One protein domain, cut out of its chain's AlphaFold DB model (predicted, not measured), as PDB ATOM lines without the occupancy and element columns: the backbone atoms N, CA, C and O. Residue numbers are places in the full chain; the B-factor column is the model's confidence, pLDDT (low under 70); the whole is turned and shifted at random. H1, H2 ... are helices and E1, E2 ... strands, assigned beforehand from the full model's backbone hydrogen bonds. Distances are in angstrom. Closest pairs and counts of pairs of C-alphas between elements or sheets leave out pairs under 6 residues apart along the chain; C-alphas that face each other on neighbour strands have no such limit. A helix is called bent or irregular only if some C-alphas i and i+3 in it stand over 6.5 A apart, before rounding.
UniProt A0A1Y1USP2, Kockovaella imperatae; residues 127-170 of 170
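Overview. This is residues 127 to 170 of the 170 residues of a protein of Kockovaella imperatae (UniProt A0A1Y1USP2). One long, nearly straight helix, H1, makes the length of a rod, with a short tail of chain at each end. Residues 127 to 133 come in from one side to the start of H1; past its other end the chain turns through residues 161 to 165 and brings the short strand E1 crosswise beside the last turn of H1. The printed part has 44 residues with one named helix and one named strand, in the order H1, E1, and its class is mostly helix. It is extended, with a radius of gyration of the C-alphas of 15.9 A, and spans 45 by 17 by 17 A.

Along the chain. The printed part begins at Trp 127, with its C-alpha at (-4.160, 21.575, -26.329). H1, residues 134 to 160, runs 39.3 A from C-alpha 134 at (-16.993, 33.144, -24.894) to C-alpha 160 at (-26.148, -2.162, -39.554). E1, residues 166 to 168, ends with C-alpha 168 at (-29.220, -1.641, -30.153).

Arrangement. H1 is not bent, and every O i to N i+4 pair inside it is within hydrogen-bond range. Residues 133 to 139, of which 134 to 139 belong to H1, and residues 141 to 154 of H1 stand free. A tight link of 5 residues joins H1 to E1. The closest C-alphas of H1 and E1 are those of Val 159 and Trp 166, 5.6 A apart, while their centres are 19.4 A apart. E1 pairs with no named strand.

Size, cuts and confidence. The two C-alphas farthest apart are those of Ser 133 and Lys 162, at 45.5 A. The C-alphas of Trp 127 and Lys 170, the chain's last residue, are 38.5 A apart. The printed part has no cut. The mean pLDDT of the printed part is 89.8, and no printed residue is under 70.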
ATOM      1  N   TRP A 127      -5.567  21.159 -26.398       90.69
ATOM      2  CA  TRP A 127      -4.160  21.575 -26.329       90.69
ATOM      3  C   TRP A 127      -3.959  23.094 -26.311       90.69
ATOM      4  O   TRP A 127      -2.824  23.565 -26.247       90.69
ATOM      5  N   GLU A 128      -5.035  23.873 -26.369       90.19
ATOM      6  CA  GLU A 128      -4.951  25.324 -26.292       90.19
ATOM      7  C   GLU A 128      -4.827  25.737 -24.828       90.19
ATOM      8  O   GLU A 128      -5.781  25.701 -24.054       90.19
ATOM      9  N   ILE A 129      -3.610  26.098 -24.430       90.69
ATOM     10  CA  ILE A 129      -3.305  26.462 -23.049       90.69
ATOM     11  C   ILE A 129      -3.940  27.829 -22.747       90.69
ATOM     12  O   ILE A 129      -3.444  28.862 -23.193       90.69
ATOM     13  N   GLY A 130      -5.038  27.838 -21.988       91.50
ATOM     14  CA  GLY A 130      -5.743  29.047 -21.555       91.50
ATOM     15  C   GLY A 130      -7.248  28.826 -21.390       91.50
ATOM     16  O   GLY A 130      -7.765  27.752 -21.690       91.50
ATOM     17  N   PHE A 131      -7.964  29.845 -20.911       91.50
ATOM     18  CA  PHE A 131      -9.426  29.842 -20.964       91.50
ATOM     19  C   PHE A 131      -9.874  30.407 -22.316       91.50
ATOM     20  O   PHE A 131      -9.409  31.487 -22.691       91.50
ATOM     21  N   PRO A 132     -10.750  29.712 -23.062       93.62
ATOM     22  CA  PRO A 132     -11.284  30.253 -24.303       93.62
ATOM     23  C   PRO A 132     -12.116  31.509 -24.016       93.62
ATOM     24  O   PRO A 132     -12.733  31.639 -22.955       93.62
ATOM     25  N   SER A 133     -12.154  32.437 -24.975       95.25
ATOM     26  CA  SER A 133     -13.170  33.493 -24.964       95.25
ATOM     27  C   SER A 133     -14.565  32.876 -25.099       95.25
ATOM     28  O   SER A 133     -14.708  31.725 -25.515       95.25
ATOM     29  N   THR A 134     -15.613  33.638 -24.784       93.50
ATOM     30  CA  THR A 134     -16.993  33.144 -24.894       93.50
ATOM     31  C   THR A 134     -17.332  32.712 -26.321       93.50
ATOM     32  O   THR A 134     -17.887  31.632 -26.495       93.50
ATOM     33  N   GLN A 135     -16.914  33.475 -27.339       93.94
ATOM     34  CA  GLN A 135     -17.133  33.109 -28.745       93.94
ATOM     35  C   GLN A 135     -16.388  31.820 -29.112       93.94
ATOM     36  O   GLN A 135     -16.957  30.910 -29.704       93.94
ATOM     37  N   LYS A 136     -15.123  31.699 -28.689       92.00
ATOM     38  CA  LYS A 136     -14.311  30.512 -28.973       92.00
ATOM     39  C   LYS A 136     -14.854  29.264 -28.273       92.00
ATOM     40  O   LYS A 136     -14.790  28.172 -28.825       92.00
ATOM     41  N   ALA A 137     -15.402  29.416 -27.068       91.31
ATOM     42  CA  ALA A 137     -16.051  28.324 -26.352       91.31
ATOM     43  C   ALA A 137     -17.314  27.841 -27.086       91.31
ATOM     44  O   ALA A 137     -17.544  26.637 -27.176       91.31
ATOM     45  N   GLU A 138     -18.117  28.758 -27.635       91.69
ATOM     46  CA  GLU A 138     -19.282  28.416 -28.460       91.69
ATOM     47  C   GLU A 138     -18.874  27.659 -29.730       91.69
ATOM     48  O   GLU A 138     -19.445  26.609 -30.022       91.69
ATOM     49  N   GLU A 139     -17.833  28.120 -30.427       93.00
ATOM     50  CA  GLU A 139     -17.271  27.430 -31.595       93.00
ATOM     51  C   GLU A 139     -16.763  26.023 -31.241       93.00
ATOM     52  O   GLU A 139     -17.088  25.048 -31.919       93.00
ATOM     53  N   GLN A 140     -16.011  25.887 -30.145       93.19
ATOM     54  CA  GLN A 140     -15.523  24.591 -29.665       93.19
ATOM     55  C   GLN A 140     -16.671  23.634 -29.322       93.19
ATOM     56  O   GLN A 140     -16.582  22.444 -29.632       93.19
ATOM     57  N   ASN A 141     -17.753  24.137 -28.722       90.31
ATOM     58  CA  ASN A 141     -18.944  23.338 -28.431       90.31
ATOM     59  C   ASN A 141     -19.640  22.883 -29.719       90.31
ATOM     60  O   ASN A 141     -19.953  21.701 -29.843       90.31
ATOM     61  N   ALA A 142     -19.806  23.775 -30.701       92.12
ATOM     62  CA  ALA A 142     -20.391  23.426 -31.996       92.12
ATOM     63  C   ALA A 142     -19.580  22.330 -32.710       92.12
ATOM     64  O   ALA A 142     -20.146  21.335 -33.166       92.12
ATOM     65  N   ILE A 143     -18.247  22.448 -32.721       93.81
ATOM     66  CA  ILE A 143     -17.354  21.422 -33.282       93.81
ATOM     67  C   ILE A 143     -17.493  20.099 -32.513       93.81
ATOM     68  O   ILE A 143     -17.558  19.027 -33.117       93.81
ATOM     69  N   ALA A 144     -17.561  20.143 -31.179       91.50
ATOM     70  CA  ALA A 144     -17.743  18.942 -30.368       91.50
ATOM     71  C   ALA A 144     -19.080  18.241 -30.670       91.50
ATOM     72  O   ALA A 144     -19.128  17.008 -30.736       91.50
ATOM     73  N   ASP A 145     -20.149  19.004 -30.900       90.00
ATOM     74  CA  ASP A 145     -21.459  18.476 -31.281       90.00
ATOM     75  C   ASP A 145     -21.425  17.825 -32.668       90.00
ATOM     76  O   ASP A 145     -21.948  16.722 -32.844       90.00
ATOM     77  N   GLU A 146     -20.746  18.436 -33.640       92.06
ATOM     78  CA  GLU A 146     -20.521  17.831 -34.957       92.06
ATOM     79  C   GLU A 146     -19.727  16.521 -34.860       92.06
ATOM     80  O   GLU A 146     -20.136  15.505 -35.429       92.06
ATOM     81  N   MET A 147     -18.649  16.492 -34.069       90.75
ATOM     82  CA  MET A 147     -17.866  15.275 -33.819       90.75
ATOM     83  C   MET A 147     -18.714  14.167 -33.178       90.75
ATOM     84  O   MET A 147     -18.588  12.990 -33.537       90.75
ATOM     85  N   ASN A 148     -19.604  14.520 -32.245       89.88
ATOM     86  CA  ASN A 148     -20.533  13.575 -31.624       89.88
ATOM     87  C   ASN A 148     -21.552  13.031 -32.636       89.88
ATOM     88  O   ASN A 148     -21.802  11.821 -32.654       89.88
ATOM     89  N   LYS A 149     -22.104  13.887 -33.504       90.25
ATOM     90  CA  LYS A 149     -23.046  13.499 -34.568       90.25
ATOM     91  C   LYS A 149     -22.393  12.576 -35.593       90.25
ATOM     92  O   LYS A 149     -22.975  11.552 -35.953       90.25
ATOM     93  N   GLU A 150     -21.170  12.880 -36.011       91.25
ATOM     94  CA  GLU A 150     -20.416  12.040 -36.942       91.25
ATOM     95  C   GLU A 150     -20.094  10.676 -36.322       91.25
ATOM     96  O   GLU A 150     -20.340   9.632 -36.928       91.25
ATOM     97  N   ARG A 151     -19.672  10.649 -35.053       89.88
ATOM     98  CA  ARG A 151     -19.492   9.392 -34.318       89.88
ATOM     99  C   ARG A 151     -20.789   8.580 -34.238       89.88
ATOM    100  O   ARG A 151     -20.752   7.356 -34.362       89.88
ATOM    101  N   ALA A 152     -21.930   9.238 -34.028       90.25
ATOM    102  CA  ALA A 152     -23.232   8.577 -33.994       90.25
ATOM    103  C   ALA A 152     -23.575   7.955 -35.352       90.25
ATOM    104  O   ALA A 152     -24.038   6.816 -35.402       90.25
ATOM    105  N   ARG A 153     -23.308   8.669 -36.450       91.75
ATOM    106  CA  ARG A 153     -23.495   8.177 -37.820       91.75
ATOM    107  C   ARG A 153     -22.624   6.952 -38.099       91.75
ATOM    108  O   ARG A 153     -23.142   5.945 -38.572       91.75
ATOM    109  N   GLN A 154     -21.338   7.010 -37.751       89.44
ATOM    110  CA  GLN A 154     -20.416   5.883 -37.919       89.44
ATOM    111  C   GLN A 154     -20.877   4.660 -37.129       89.44
ATOM    112  O   GLN A 154     -20.915   3.560 -37.670       89.44
ATOM    113  N   LEU A 155     -21.304   4.846 -35.879       90.50
ATOM    114  CA  LEU A 155     -21.797   3.740 -35.065       90.50
ATOM    115  C   LEU A 155     -23.099   3.148 -35.619       90.50
ATOM    116  O   LEU A 155     -23.256   1.932 -35.619       90.50
ATOM    117  N   LYS A 156     -24.009   3.978 -36.146       90.06
ATOM    118  CA  LYS A 156     -25.224   3.510 -36.835       90.06
ATOM    119  C   LYS A 156     -24.881   2.622 -38.034       90.06
ATOM    120  O   LYS A 156     -25.419   1.523 -38.136       90.06
ATOM    121  N   GLN A 157     -23.940   3.059 -38.873       89.69
ATOM    122  CA  GLN A 157     -23.442   2.266 -40.001       89.69
ATOM    123  C   GLN A 157     -22.729   0.988 -39.544       89.69
ATOM    124  O   GLN A 157     -22.848  -0.049 -40.191       89.69
ATOM    125  N   GLU A 158     -21.975   1.038 -38.441       88.62
ATOM    126  CA  GLU A 158     -21.339  -0.151 -37.875       88.62
ATOM    127  C   GLU A 158     -22.380  -1.160 -37.400       88.62
ATOM    128  O   GLU A 158     -22.246  -2.325 -37.740       88.62
ATOM    129  N   VAL A 159     -23.414  -0.737 -36.665       90.12
ATOM    130  CA  VAL A 159     -24.474  -1.619 -36.137       90.12
ATOM    131  C   VAL A 159     -25.273  -2.290 -37.252       90.12
ATOM    132  O   VAL A 159     -25.682  -3.438 -37.100       90.12
ATOM    133  N   GLU A 160     -25.477  -1.602 -38.376       88.75
ATOM    134  CA  GLU A 160     -26.148  -2.162 -39.554       88.75
ATOM    135  C   GLU A 160     -25.368  -3.333 -40.180       88.75
ATOM    136  O   GLU A 160     -25.951  -4.222 -40.806       88.75
ATOM    137  N   ARG A 161     -24.047  -3.398 -39.965       86.19
ATOM    138  CA  ARG A 161     -23.231  -4.538 -40.401       86.19
ATOM    139  C   ARG A 161     -23.524  -5.751 -39.514       86.19
ATOM    140  O   ARG A 161     -23.535  -5.660 -38.291       86.19
ATOM    141  N   LYS A 162     -23.702  -6.919 -40.145       75.12
ATOM    142  CA  LYS A 162     -24.061  -8.185 -39.472       75.12
ATOM    143  C   LYS A 162     -23.055  -8.625 -38.395       75.12
ATOM    144  O   LYS A 162     -23.472  -9.189 -37.391       75.12
ATOM    145  N   ASP A 163     -21.772  -8.307 -38.571       80.75
ATOM    146  CA  ASP A 163     -20.682  -8.663 -37.644       80.75
ATOM    147  C   ASP A 163     -20.292  -7.502 -36.709       80.75
ATOM    148  O   ASP A 163     -19.118  -7.270 -36.402       80.75
ATOM    149  N   SER A 164     -21.273  -6.702 -36.294       83.56
ATOM    150  CA  SER A 164     -21.045  -5.527 -35.461       83.56
ATOM    151  C   SER A 164     -20.710  -5.883 -34.011       83.56
ATOM    152  O   SER A 164     -21.249  -6.809 -33.409       83.56
ATOM    153  N   ARG A 165     -19.806  -5.102 -33.404       88.12
ATOM    154  CA  ARG A 165     -19.492  -5.199 -31.961       88.12
ATOM    155  C   ARG A 165     -20.490  -4.442 -31.086       88.12
ATOM    156  O   ARG A 165     -20.384  -4.457 -29.861       88.12
ATOM    157  N   TRP A 166     -21.430  -3.755 -31.719       90.12
ATOM    158  CA  TRP A 166     -22.441  -2.917 -31.101       90.12
ATOM    159  C   TRP A 166     -23.813  -3.486 -31.418       90.12
ATOM    160  O   TRP A 166     -24.065  -3.932 -32.529       90.12
ATOM    161  N   ARG A 167     -24.724  -3.416 -30.455       90.94
ATOM    162  CA  ARG A 167     -26.122  -3.791 -30.625       90.94
ATOM    163  C   ARG A 167     -27.018  -2.690 -30.090       90.94
ATOM    164  O   ARG A 167     -26.651  -1.964 -29.165       90.94
ATOM    165  N   LYS A 168     -28.211  -2.565 -30.667       90.44
ATOM    166  CA  LYS A 168     -29.220  -1.641 -30.153       90.44
ATOM    167  C   LYS A 168     -29.695  -2.130 -28.786       90.44
ATOM    168  O   LYS A 168     -29.996  -3.316 -28.625       90.44
ATOM    169  N   LYS A 169     -29.740  -1.226 -27.813       88.25
ATOM    170  CA  LYS A 169     -30.288  -1.516 -26.492       88.25
ATOM    171  C   LYS A 169     -31.789  -1.805 -26.635       88.25
ATOM    172  O   LYS A 169     -32.469  -1.136 -27.414       88.25
ATOM    173  N   LYS A 170     -32.263  -2.846 -25.952       75.88
ATOM    174  CA  LYS A 170     -33.693  -3.179 -25.875       75.88
ATOM    175  C   LYS A 170     -34.411  -2.297 -24.866       75.88
ATOM    176  O   LYS A 170     -33.766  -1.936 -23.854       75.88
TER     177      LYS A 170